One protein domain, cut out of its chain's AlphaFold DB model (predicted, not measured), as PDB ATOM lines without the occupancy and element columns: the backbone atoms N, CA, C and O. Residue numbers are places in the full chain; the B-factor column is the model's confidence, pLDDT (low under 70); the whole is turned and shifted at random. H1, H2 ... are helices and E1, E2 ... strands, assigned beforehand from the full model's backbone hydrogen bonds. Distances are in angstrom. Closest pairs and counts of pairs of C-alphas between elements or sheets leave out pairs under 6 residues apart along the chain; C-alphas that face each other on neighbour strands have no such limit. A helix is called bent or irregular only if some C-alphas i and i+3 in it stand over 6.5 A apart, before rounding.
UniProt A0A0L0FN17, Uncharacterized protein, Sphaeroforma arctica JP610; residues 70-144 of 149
ATOM      1  N   ILE A  70      17.687  31.071 -59.839       95.06
ATOM      2  CA  ILE A  70      17.634  31.091 -58.379       95.06
ATOM      3  C   ILE A  70      18.221  29.785 -57.868       95.06
ATOM      4  O   ILE A  70      17.885  28.706 -58.357       95.06
ATOM      5  N   GLN A  71      19.086  29.889 -56.870       95.69
ATOM      6  CA  GLN A  71      19.619  28.735 -56.167       95.69
ATOM      7  C   GLN A  71      18.537  28.049 -55.329       95.69
ATOM      8  O   GLN A  71      17.724  28.704 -54.671       95.69
ATOM      9  N   CYS A  72      18.516  26.718 -55.345       96.19
ATOM     10  CA  CYS A  72      17.678  25.955 -54.429       96.19
ATOM     11  C   CYS A  72      18.066  26.255 -52.972       96.19
ATOM     12  O   CYS A  72      19.246  26.261 -52.633       96.19
ATOM     13  N   SER A  73      17.079  26.500 -52.108       94.75
ATOM     14  CA  SER A  73      17.311  26.796 -50.688       94.75
ATOM     15  C   SER A  73      17.470  25.545 -49.822       94.75
ATOM     16  O   SER A  73      17.957  25.648 -48.701       94.75
ATOM     17  N   ASN A  74      17.080  24.370 -50.322       95.50
ATOM     18  CA  ASN A  74      17.205  23.109 -49.596       95.50
ATOM     19  C   ASN A  74      18.678  22.663 -49.512       95.50
ATOM     20  O   ASN A  74      19.396  22.676 -50.518       95.50
ATOM     21  N   LEU A  75      19.120  22.213 -48.332       93.81
ATOM     22  CA  LEU A  75      20.499  21.760 -48.106       93.81
ATOM     23  C   LEU A  75      20.878  20.579 -49.008       93.81
ATOM     24  O   LEU A  75      20.059  19.712 -49.308       93.81
ATOM     25  N   GLY A  76      22.127  20.555 -49.476       90.38
ATOM     26  CA  GLY A  76      22.615  19.517 -50.391       90.38
ATOM     27  C   GLY A  76      22.029  19.587 -51.810       90.38
ATOM     28  O   GLY A  76      22.260  18.686 -52.617       90.38
ATOM     29  N   CYS A  77      21.254  20.624 -52.154       95.06
ATOM     30  CA  CYS A  77      20.890  20.923 -53.539       95.06
ATOM     31  C   CYS A  77      21.771  22.045 -54.080       95.06
ATOM     32  O   CYS A  77      21.752  23.153 -53.553       95.06
ATOM     33  N   LEU A  78      22.505  21.771 -55.157       94.56
ATOM     34  CA  LEU A  78      23.363  22.762 -55.821       94.56
ATOM     35  C   LEU A  78      22.737  23.306 -57.111       94.56
ATOM     36  O   LEU A  78      23.375  24.045 -57.857       94.56
ATOM     37  N   LEU A  79      21.495  22.913 -57.408       95.62
ATOM     38  CA  LEU A  79      20.854  23.267 -58.662       95.62
ATOM     39  C   LEU A  79      20.409  24.733 -58.650       95.62
ATOM     40  O   LEU A  79      19.735  25.200 -57.727       95.62
ATOM     41  N   LEU A  80      20.750  25.433 -59.729       95.81
ATOM     42  CA  LEU A  80      20.132  26.697 -60.099       95.81
ATOM     43  C   LEU A  80      18.913  26.398 -60.973       95.81
ATOM     44  O   LEU A  80      19.029  25.709 -61.988       95.81
ATOM     45  N   THR A  81      17.756  26.953 -60.629       95.38
ATOM     46  CA  THR A  81      16.533  26.800 -61.425       95.38
ATOM     47  C   THR A  81      15.986  28.152 -61.857       95.38
ATOM     48  O   THR A  81      16.067  29.106 -61.079       95.38
ATOM     49  N   PRO A  82      15.365  28.255 -63.042       95.56
ATOM     50  CA  PRO A  82      14.628  29.452 -63.412       95.56
ATOM     51  C   PRO A  82      13.530  29.758 -62.392       95.56
ATOM     52  O   PRO A  82      12.825  28.852 -61.945       95.56
ATOM     53  N   ALA A  83      13.339  31.033 -62.067       95.31
ATOM     54  CA  ALA A  83      12.396  31.444 -61.035       95.31
ATOM     55  C   ALA A  83      10.965  30.937 -61.246       95.31
ATOM     56  O   ALA A  83      10.312  30.550 -60.284       95.31
ATOM     57  N   TYR A  84      10.493  30.877 -62.494       94.62
ATOM     58  CA  TYR A  84       9.151  30.377 -62.809       94.62
ATOM     59  C   TYR A  84       8.931  28.888 -62.470       94.62
ATOM     60  O   TYR A  84       7.784  28.464 -62.372       94.62
ATOM     61  N   ARG A  85      10.001  28.097 -62.276       95.62
ATOM     62  CA  ARG A  85       9.947  26.688 -61.830       95.62
ATOM     63  C   ARG A  85      10.496  26.467 -60.423       95.62
ATOM     64  O   ARG A  85      10.481  25.341 -59.936       95.62
ATOM     65  N   HIS A  86      10.997  27.509 -59.762       96.31
ATOM     66  CA  HIS A  86      11.702  27.356 -58.486       96.31
ATOM     67  C   HIS A  86      10.792  26.778 -57.396       96.31
ATOM     68  O   HIS A  86      11.191  25.841 -56.718       96.31
ATOM     69  N   THR A  87       9.536  27.227 -57.296       95.56
ATOM     70  CA  THR A  87       8.568  26.692 -56.319       95.56
ATOM     71  C   THR A  87       8.266  25.205 -56.525       95.56
ATOM     72  O   THR A  87       8.202  24.444 -55.561       95.56
ATOM     73  N   GLU A  88       8.098  24.777 -57.778       96.94
ATOM     74  CA  GLU A  88       7.888  23.366 -58.126       96.94
ATOM     75  C   GLU A  88       9.110  22.532 -57.729       96.94
ATOM     76  O   GLU A  88       8.974  21.535 -57.017       96.94
ATOM     77  N   HIS A  89      10.306  23.013 -58.081       97.25
ATOM     78  CA  HIS A  89      11.558  22.387 -57.681       97.25
ATOM     79  C   HIS A  89      11.698  22.283 -56.158       97.25
ATOM     80  O   HIS A  89      12.082  21.226 -55.671       97.25
ATOM     81  N   LEU A  90      11.386  23.332 -55.387       96.44
ATOM     82  CA  LEU A  90      11.494  23.297 -53.923       96.44
ATOM     83  C   LEU A  90      10.615  22.207 -53.305       96.44
ATOM     84  O   LEU A  90      11.060  21.525 -52.381       96.44
ATOM     85  N   ARG A  91       9.400  22.019 -53.832       96.06
ATOM     86  CA  ARG A  91       8.472  20.977 -53.379       96.06
ATOM     87  C   ARG A  91       9.025  19.580 -53.658       96.06
ATOM     88  O   ARG A  91       9.056  18.742 -52.763       96.06
ATOM     89  N   GLU A  92       9.482  19.340 -54.883       97.12
ATOM     90  CA  GLU A  92      10.005  18.034 -55.297       97.12
ATOM     91  C   GLU A  92      11.327  17.721 -54.599       97.12
ATOM     92  O   GLU A  92      11.463  16.690 -53.946       97.12
ATOM     93  N   CYS A  93      12.271  18.659 -54.642       96.81
ATOM     94  CA  CYS A  93      13.567  18.550 -53.987       96.81
ATOM     95  C   CYS A  93      13.435  18.383 -52.468       96.81
ATOM     96  O   CYS A  93      14.191  17.617 -51.878       96.81
ATOM     97  N   GLY A  94      12.476  19.064 -51.834       96.00
ATOM     98  CA  GLY A  94      12.234  18.962 -50.393       96.00
ATOM     99  C   GLY A  94      11.745  17.579 -49.957       96.00
ATOM    100  O   GLY A  94      12.079  17.141 -48.858       96.00
ATOM    101  N   SER A  95      11.006  16.881 -50.825       96.06
ATOM    102  CA  SER A  95      10.515  15.519 -50.570       96.06
ATOM    103  C   SER A  95      11.576  14.427 -50.737       96.06
ATOM    104  O   SER A  95      11.344  13.287 -50.348       96.06
ATOM    105  N   VAL A  96      12.742  14.763 -51.299       96.56
ATOM    106  CA  VAL A  96      13.859  13.824 -51.438       96.56
ATOM    107  C   VAL A  96      14.481  13.563 -50.073       96.56
ATOM    108  O   VAL A  96      14.842  14.494 -49.351       96.56
ATOM    109  N   THR A  97      14.667  12.292 -49.750       96.38
ATOM    110  CA  THR A  97      15.410  11.859 -48.569       96.38
ATOM    111  C   THR A  97      16.913  11.901 -48.835       96.38
ATOM    112  O   THR A  97      17.376  11.490 -49.899       96.38
ATOM    113  N   ILE A  98      17.677  12.405 -47.872       94.94
ATOM    114  CA  ILE A  98      19.141  12.417 -47.864       94.94
ATOM    115  C   ILE A  98      19.645  11.687 -46.619       94.94
ATOM    116  O   ILE A  98      18.995  11.734 -45.577       94.94
ATOM    117  N   ALA A  99      20.799  11.033 -46.713       95.88
ATOM    118  CA  ALA A  99      21.461  10.484 -45.537       95.88
ATOM    119  C   ALA A  99      22.189  11.608 -44.789       95.88
ATOM    120  O   ALA A  99      22.901  12.409 -45.401       95.88
ATOM    121  N   CYS A 100      22.010  11.677 -43.475       95.56
ATOM    122  CA  CYS A 100      22.765  12.585 -42.629       95.56
ATOM    123  C   CYS A 100      24.245  12.159 -42.611       95.56
ATOM    124  O   CYS A 100      24.531  11.015 -42.271       95.56
ATOM    125  N   PRO A 101      25.208  13.043 -42.915       94.00
ATOM    126  CA  PRO A 101      26.631  12.691 -42.913       94.00
ATOM    127  C   PRO A 101      27.217  12.460 -41.509       94.00
ATOM    128  O   PRO A 101      28.369  12.053 -41.408       94.00
ATOM    129  N   ILE A 102      26.453  12.729 -40.441       94.25
ATOM    130  CA  ILE A 102      26.876  12.538 -39.045       94.25
ATOM    131  C   ILE A 102      26.330  11.208 -38.515       94.25
ATOM    132  O   ILE A 102      27.094  10.291 -38.236       94.25
ATOM    133  N   CYS A 103      25.001  11.067 -38.440       94.50
ATOM    134  CA  CYS A 103      24.354   9.879 -37.866       94.50
ATOM    135  C   CYS A 103      23.858   8.850 -38.894       94.50
ATOM    136  O   CYS A 103      23.299   7.828 -38.504       94.50
ATOM    137  N   ILE A 104      24.020   9.101 -40.200       94.38
ATOM    138  CA  ILE A 104      23.584   8.225 -41.310       94.38
ATOM    139  C   ILE A 104      22.052   8.059 -41.417       94.38
ATOM    140  O   ILE A 104      21.552   7.412 -42.338       94.38
ATOM    141  N   GLU A 105      21.272   8.702 -40.542       95.81
ATOM    142  CA  GLU A 105      19.811   8.685 -40.606       95.81
ATOM    143  C   GLU A 105      19.294   9.301 -41.913       95.81
ATOM    144  O   GLU A 105      19.824  10.284 -42.431       95.81
ATOM    145  N   ASN A 106      18.224   8.716 -42.438       96.75
ATOM    146  CA  ASN A 106      17.535   9.195 -43.621       96.75
ATOM    147  C   ASN A 106      16.578  10.338 -43.263       96.75
ATOM    148  O   ASN A 106      15.559  10.125 -42.611       96.75
ATOM    149  N   VAL A 107      16.874  11.540 -43.748       96.31
ATOM    150  CA  VAL A 107      16.145  12.769 -43.426       96.31
ATOM    151  C   VAL A 107      15.575  13.385 -44.699       96.31
ATOM    152  O   VAL A 107      16.271  13.519 -45.705       96.31
ATOM    153  N   CYS A 108      14.306  13.797 -44.678       96.75
ATOM    154  CA  CYS A 108      13.742  14.594 -45.769       96.75
ATOM    155  C   CYS A 108      14.513  15.907 -45.906       96.75
ATOM    156  O   CYS A 108      14.741  16.608 -44.922       96.75
ATOM    157  N   ARG A 109      14.874  16.291 -47.129       95.88
ATOM    158  CA  ARG A 109      15.708  17.475 -47.361       95.88
ATOM    159  C   ARG A 109      15.078  18.766 -46.835       95.88
ATOM    160  O   ARG A 109      15.794  19.635 -46.347       95.88
ATOM    161  N   SER A 110      13.750  18.876 -46.881       95.94
ATOM    162  CA  SER A 110      13.005  19.994 -46.282       95.94
ATOM    163  C   SER A 110      13.106  20.060 -44.751       95.94
ATOM    164  O   SER A 110      12.963  21.137 -44.184       95.94
ATOM    165  N   ALA A 111      13.374  18.934 -44.087       96.25
ATOM    166  CA  ALA A 111      13.533  18.820 -42.638       96.25
ATOM    167  C   ALA A 111      15.007  18.793 -42.192       96.25
ATOM    168  O   ALA A 111      15.282  18.737 -40.996       96.25
ATOM    169  N   ALA A 112      15.958  18.845 -43.131       95.81
ATOM    170  CA  ALA A 112      17.379  18.677 -42.840       95.81
ATOM    171  C   ALA A 112      17.908  19.719 -41.846       95.81
ATOM    172  O   ALA A 112      18.585  19.347 -40.898       95.81
ATOM    173  N   VAL A 113      17.565  21.003 -42.018       95.62
ATOM    174  CA  VAL A 113      17.994  22.075 -41.097       95.62
ATOM    175  C   VAL A 113      17.545  21.773 -39.668       95.62
ATOM    176  O   VAL A 113      18.368  21.758 -38.763       95.62
ATOM    177  N   PHE A 114      16.265  21.438 -39.488       95.88
ATOM    178  CA  PHE A 114      15.722  21.090 -38.178       95.88
ATOM    179  C   PHE A 114      16.406  19.856 -37.578       95.88
ATOM    180  O   PHE A 114      16.722  19.848 -36.394       95.88
ATOM    181  N   HIS A 115      16.678  18.825 -38.386       95.69
ATOM    182  CA  HIS A 115      17.437  17.659 -37.932       95.69
ATOM    183  C   HIS A 115      18.839  18.054 -37.446       95.69
ATOM    184  O   HIS A 115      19.256  17.619 -36.379       95.69
ATOM    185  N   PHE A 116      19.558  18.899 -38.186       95.50
ATOM    186  CA  PHE A 116      20.887  19.365 -37.785       95.50
ATOM    187  C   PHE A 116      20.867  20.203 -36.502       95.50
ATOM    188  O   PHE A 116      21.739  20.022 -35.652       95.50
ATOM    189  N   GLU A 117      19.860  21.050 -36.318       94.94
ATOM    190  CA  GLU A 117      19.695  21.836 -35.093       94.94
ATOM    191  C   GLU A 117      19.355  20.957 -33.890       94.94
ATOM    192  O   GLU A 117      19.997  21.060 -32.846       94.94
ATOM    193  N   ALA A 118      18.364  20.077 -34.038       94.50
ATOM    194  CA  ALA A 118      17.832  19.278 -32.941       94.50
ATOM    195  C   ALA A 118      18.746  18.110 -32.547       94.50
ATOM    196  O   ALA A 118      18.845  17.799 -31.363       94.50
ATOM    197  N   MET A 119      19.394  17.468 -33.523       94.94
ATOM    198  CA  MET A 119      20.166  16.239 -33.300       94.94
ATOM    199  C   MET A 119      21.672  16.475 -33.220       94.94
ATOM    200  O   MET A 119      22.355  15.685 -32.588       94.94
ATOM    201  N   HIS A 120      22.189  17.543 -33.840       94.00
ATOM    202  CA  HIS A 120      23.638  17.787 -33.957       94.00
ATOM    203  C   HIS A 120      24.071  19.150 -33.396       94.00
ATOM    204  O   HIS A 120      25.261  19.471 -33.371       94.00
ATOM    205  N   GLY A 121      23.109  19.975 -32.958       93.25
ATOM    206  CA  GLY A 121      23.331  21.325 -32.431       93.25
ATOM    207  C   GLY A 121      23.851  22.342 -33.452       93.25
ATOM    208  O   GLY A 121      24.271  23.435 -33.063       93.25
ATOM    209  N   ILE A 122      23.828  22.012 -34.745       94.25
ATOM    210  CA  ILE A 122      24.286  22.898 -35.817       94.25
ATOM    211  C   ILE A 122      23.165  23.885 -36.145       94.25
ATOM    212  O   ILE A 122      22.131  23.482 -36.666       94.25
ATOM    213  N   GLN A 123      23.393  25.172 -35.887       93.25
ATOM    214  CA  GLN A 123      22.412  26.227 -36.151       93.25
ATOM    215  C   GLN A 123      22.215  26.458 -37.655       93.25
ATOM    216  O   GLN A 123      23.170  26.343 -38.433       93.25
ATOM    217  N   ALA A 124      21.004  26.846 -38.069       91.12
ATOM    218  CA  ALA A 124      20.679  27.129 -39.466       91.12
ATOM    219  C   ALA A 124      21.661  28.103 -40.136       91.12
ATOM    220  O   ALA A 124      22.032  27.898 -41.290       91.12
ATOM    221  N   GLU A 125      22.143  29.129 -39.426       93.38
ATOM    222  CA  GLU A 125      23.065  30.136 -39.969       93.38
ATOM    223  C   GLU A 125      24.457  29.573 -40.288       93.38
ATOM    224  O   GLU A 125      25.226  30.176 -41.042       93.38
ATOM    225  N   GLN A 126      24.803  28.420 -39.712       93.62
ATOM    226  CA  GLN A 126      26.062  27.726 -39.976       93.62
ATOM    227  C   GLN A 126      26.004  26.896 -41.262       93.62
ATOM    228  O   GLN A 126      27.054  26.506 -41.780       93.62
ATOM    229  N   LEU A 127      24.802  26.644 -41.783       93.81
ATOM    230  CA  LEU A 127      24.561  25.866 -42.989       93.81
ATOM    231  C   LEU A 127      24.149  26.797 -44.129       93.81
ATOM    232  O   LEU A 127      23.332  27.701 -43.986       93.81
ATOM    233  N   ARG A 128      24.726  26.575 -45.305       92.88
ATOM    234  CA  ARG A 128      24.484  27.384 -46.497       92.88
ATOM    235  C   ARG A 128      23.972  26.512 -47.627       92.88
ATOM    236  O   ARG A 128      24.521  25.451 -47.934       92.88
ATOM    237  N   SER A 129      22.918  26.989 -48.278       89.75
ATOM    238  CA  SER A 129      22.478  26.432 -49.552       89.75
ATOM    239  C   SER A 129      23.524  26.710 -50.640       89.75
ATOM    240  O   SER A 129      24.291  27.671 -50.548       89.75
ATOM    241  N   GLY A 130      23.581  25.859 -51.669       88.25
ATOM    242  CA  GLY A 130      24.556  25.989 -52.763       88.25
ATOM    243  C   GLY A 130      25.993  25.604 -52.417       88.25
ATOM    244  O   GLY A 130      26.875  25.744 -53.258       88.25
ATOM    245  N   VAL A 131      26.231  25.089 -51.212       91.62
ATOM    246  CA  VAL A 131      27.491  24.449 -50.831       91.62
ATOM    247  C   VAL A 131      27.194  22.975 -50.527       91.62
ATOM    248  O   VAL A 131      26.129  22.685 -49.963       91.62
ATOM    249  N   PRO A 132      28.063  22.023 -50.916       94.12
ATOM    250  CA  PRO A 132      27.862  20.614 -50.593       94.12
ATOM    251  C   PRO A 132      27.657  20.413 -49.088       94.12
ATOM    252  O   PRO A 132      28.312  21.054 -48.267       94.12
ATOM    253  N   LEU A 133      26.693  19.568 -48.718       92.75
ATOM    254  CA  LEU A 133      26.347  19.357 -47.310       92.75
ATOM    255  C   LEU A 133      27.496  18.681 -46.552       92.75
ATOM    256  O   LEU A 133      27.828  19.097 -45.447       92.75
ATOM    257  N   GLU A 134      28.121  17.686 -47.179       92.38
ATOM    258  CA  GLU A 134      29.248  16.930 -46.626       92.38
ATOM    259  C   GLU A 134      30.431  17.845 -46.289       92.38
ATOM    260  O   GLU A 134      30.927  17.803 -45.167       92.38
ATOM    261  N   ASP A 135      30.808  18.748 -47.200       94.12
ATOM    262  CA  ASP A 135      31.914  19.691 -46.994       94.12
ATOM    263  C   ASP A 135      31.669  20.622 -45.798       94.12
ATOM    264  O   ASP A 135      32.561  20.879 -44.987       94.12
ATOM    265  N   GLN A 136      30.443  21.140 -45.675       93.88
ATOM    266  CA  GLN A 136      30.076  22.054 -44.591       93.88
ATOM    267  C   GLN A 136      30.053  21.344 -43.245       93.88
ATOM    268  O   GLN A 136      30.558  21.878 -42.259       93.88
ATOM    269  N   VAL A 137      29.490  20.137 -43.208       93.62
ATOM    270  CA  VAL A 137      29.451  19.332 -41.992       93.62
ATOM    271  C   VAL A 137      30.862  18.922 -41.580       93.62
ATOM    272  O   VAL A 137      31.221  19.113 -40.421       93.62
ATOM    273  N   ALA A 138      31.699  18.458 -42.510       92.88
ATOM    274  CA  ALA A 138      33.090  18.115 -42.226       92.88
ATOM    275  C   ALA A 138      33.860  19.304 -41.626       92.88
ATOM    276  O   ALA A 138      34.585  19.146 -40.642       92.88
ATOM    277  N   ALA A 139      33.654  20.515 -42.157       93.69
ATOM    278  CA  ALA A 139      34.255  21.730 -41.615       93.69
ATOM    279  C   ALA A 139      33.753  22.070 -40.198       93.69
ATOM    280  O   ALA A 139      34.529  22.539 -39.364       93.69
ATOM    281  N   LEU A 140      32.472  21.833 -39.904       93.69
ATOM    282  CA  LEU A 140      31.894  22.065 -38.576       93.69
ATOM    283  C   LEU A 140      32.374  21.040 -37.543       93.69
ATOM    284  O   LEU A 140      32.689  21.433 -36.417       93.69
ATOM    285  N   ILE A 141      32.499  19.770 -37.934       91.12
ATOM    286  CA  ILE A 141      33.090  18.709 -37.105       91.12
ATOM    287  C   ILE A 141      34.542  19.065 -36.780       91.12
ATOM    288  O   ILE A 141      34.929  19.082 -35.614       91.12
ATOM    289  N   ALA A 142      35.334  19.438 -37.792       91.56
ATOM    290  CA  ALA A 142      36.726  19.845 -37.600       91.56
ATOM    291  C   ALA A 142      36.870  21.073 -36.680       91.56
ATOM    292  O   ALA A 142      37.880  21.222 -35.996       91.56
ATOM    293  N   ALA A 143      35.858  21.942 -36.639       91.19
ATOM    294  CA  ALA A 143      35.808  23.103 -35.755       91.19
ATOM    295  C   ALA A 143      35.274  22.794 -34.340       91.19
ATOM    296  O   ALA A 143      35.157  23.723 -33.540       91.19
ATOM    297  N   GLY A 144      34.918  21.539 -34.030       85.88
ATOM    298  CA  GLY A 144      34.340  21.144 -32.741       85.88
ATOM    299  C   GLY A 144      32.953  21.740 -32.480       85.88
ATOM    300  O   GLY A 144      32.589  21.970 -31.330       85.88
TER     301      GLY A 144
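This is residues 70 to 144 of the 149 residues of an uncharacterized protein of Sphaeroforma arctica JP610 (UniProt A0A0L0FN17). Two helices, H1 and H2, meet end to start and make a corner, with the small two-strand hairpin E2 and E3 at that corner and running beside the first part of H2; a third helix, H3, lies apart from both. The printed part opens with a loop, residues 70 to 79, whose tip reaches into the middle of the domain before the strand E1 leads back out to H1. The 75 printed residues include three named helices and three named strands in the order E1, H1, E2, E3, H2, H3, and the class is mixed, helices and strands. E2 and E3 make an antiparallel sheet of two strands. The whole is compact, with a radius of gyration of the C-alphas of 12.4 A, yet only just elongated, spanning 40 by 20 by 16 A.

E1 is residues 80 to 82, and its C-alpha 80 lies at (20.132, 26.697, -60.099). H1 follows at residues 83 to 95, 19.1 A long. E2 is residues 97 to 99, and E3 is residues 106 to 108. H2 is residues 109 to 120, 15.6 A long, beginning at C-alpha 109 (15.708, 17.475, -47.361). H3 is residues 133 to 142, 14.2 A long, and ends at C-alpha 142 (36.726, 19.845, -37.600). H1 and H2 are irregular: C-alphas 84 and 87 are 7.5 A apart, and so are C-alphas 110 and 113.

E1 pairs with no named strand, but residues 70 to 71 pair antiparallel with its residues 80 to 81. H1 and H2 touch only at their ends, through residues 93 to 95 and 109 to 111; their closest C-alphas, of Gly 94 and Ser 110, are 4.3 A apart. Their lines stand at a steep tilt of 53 degrees, the same way. E2 and E3 form a hairpin, antiparallel at 140 degrees, with N 98 and O 107 at 2.8 A and N 107 and O 98 at 2.8 A, both within hydrogen-bond range. The closest C-alphas of E2 and H2, of Thr 97 and Arg 109, are 5.8 A apart; those of E3 and H2, of Val 107 and His 115, are 7.5 A apart. H3 touches no helix and is apart from H1 and H2. Each O i to N i+4 pair is within hydrogen-bond range in H3, against 7 of 9 in H1 and 6 of 8 in H2.

The two C-alphas farthest apart, of Tyr 84 and Gly 144, are 40.3 A apart. The link from H2 to H3, residues 121 to 132, is long. The printed part has no cut. Its mean pLDDT is 94.5, and no printed residue is under 70.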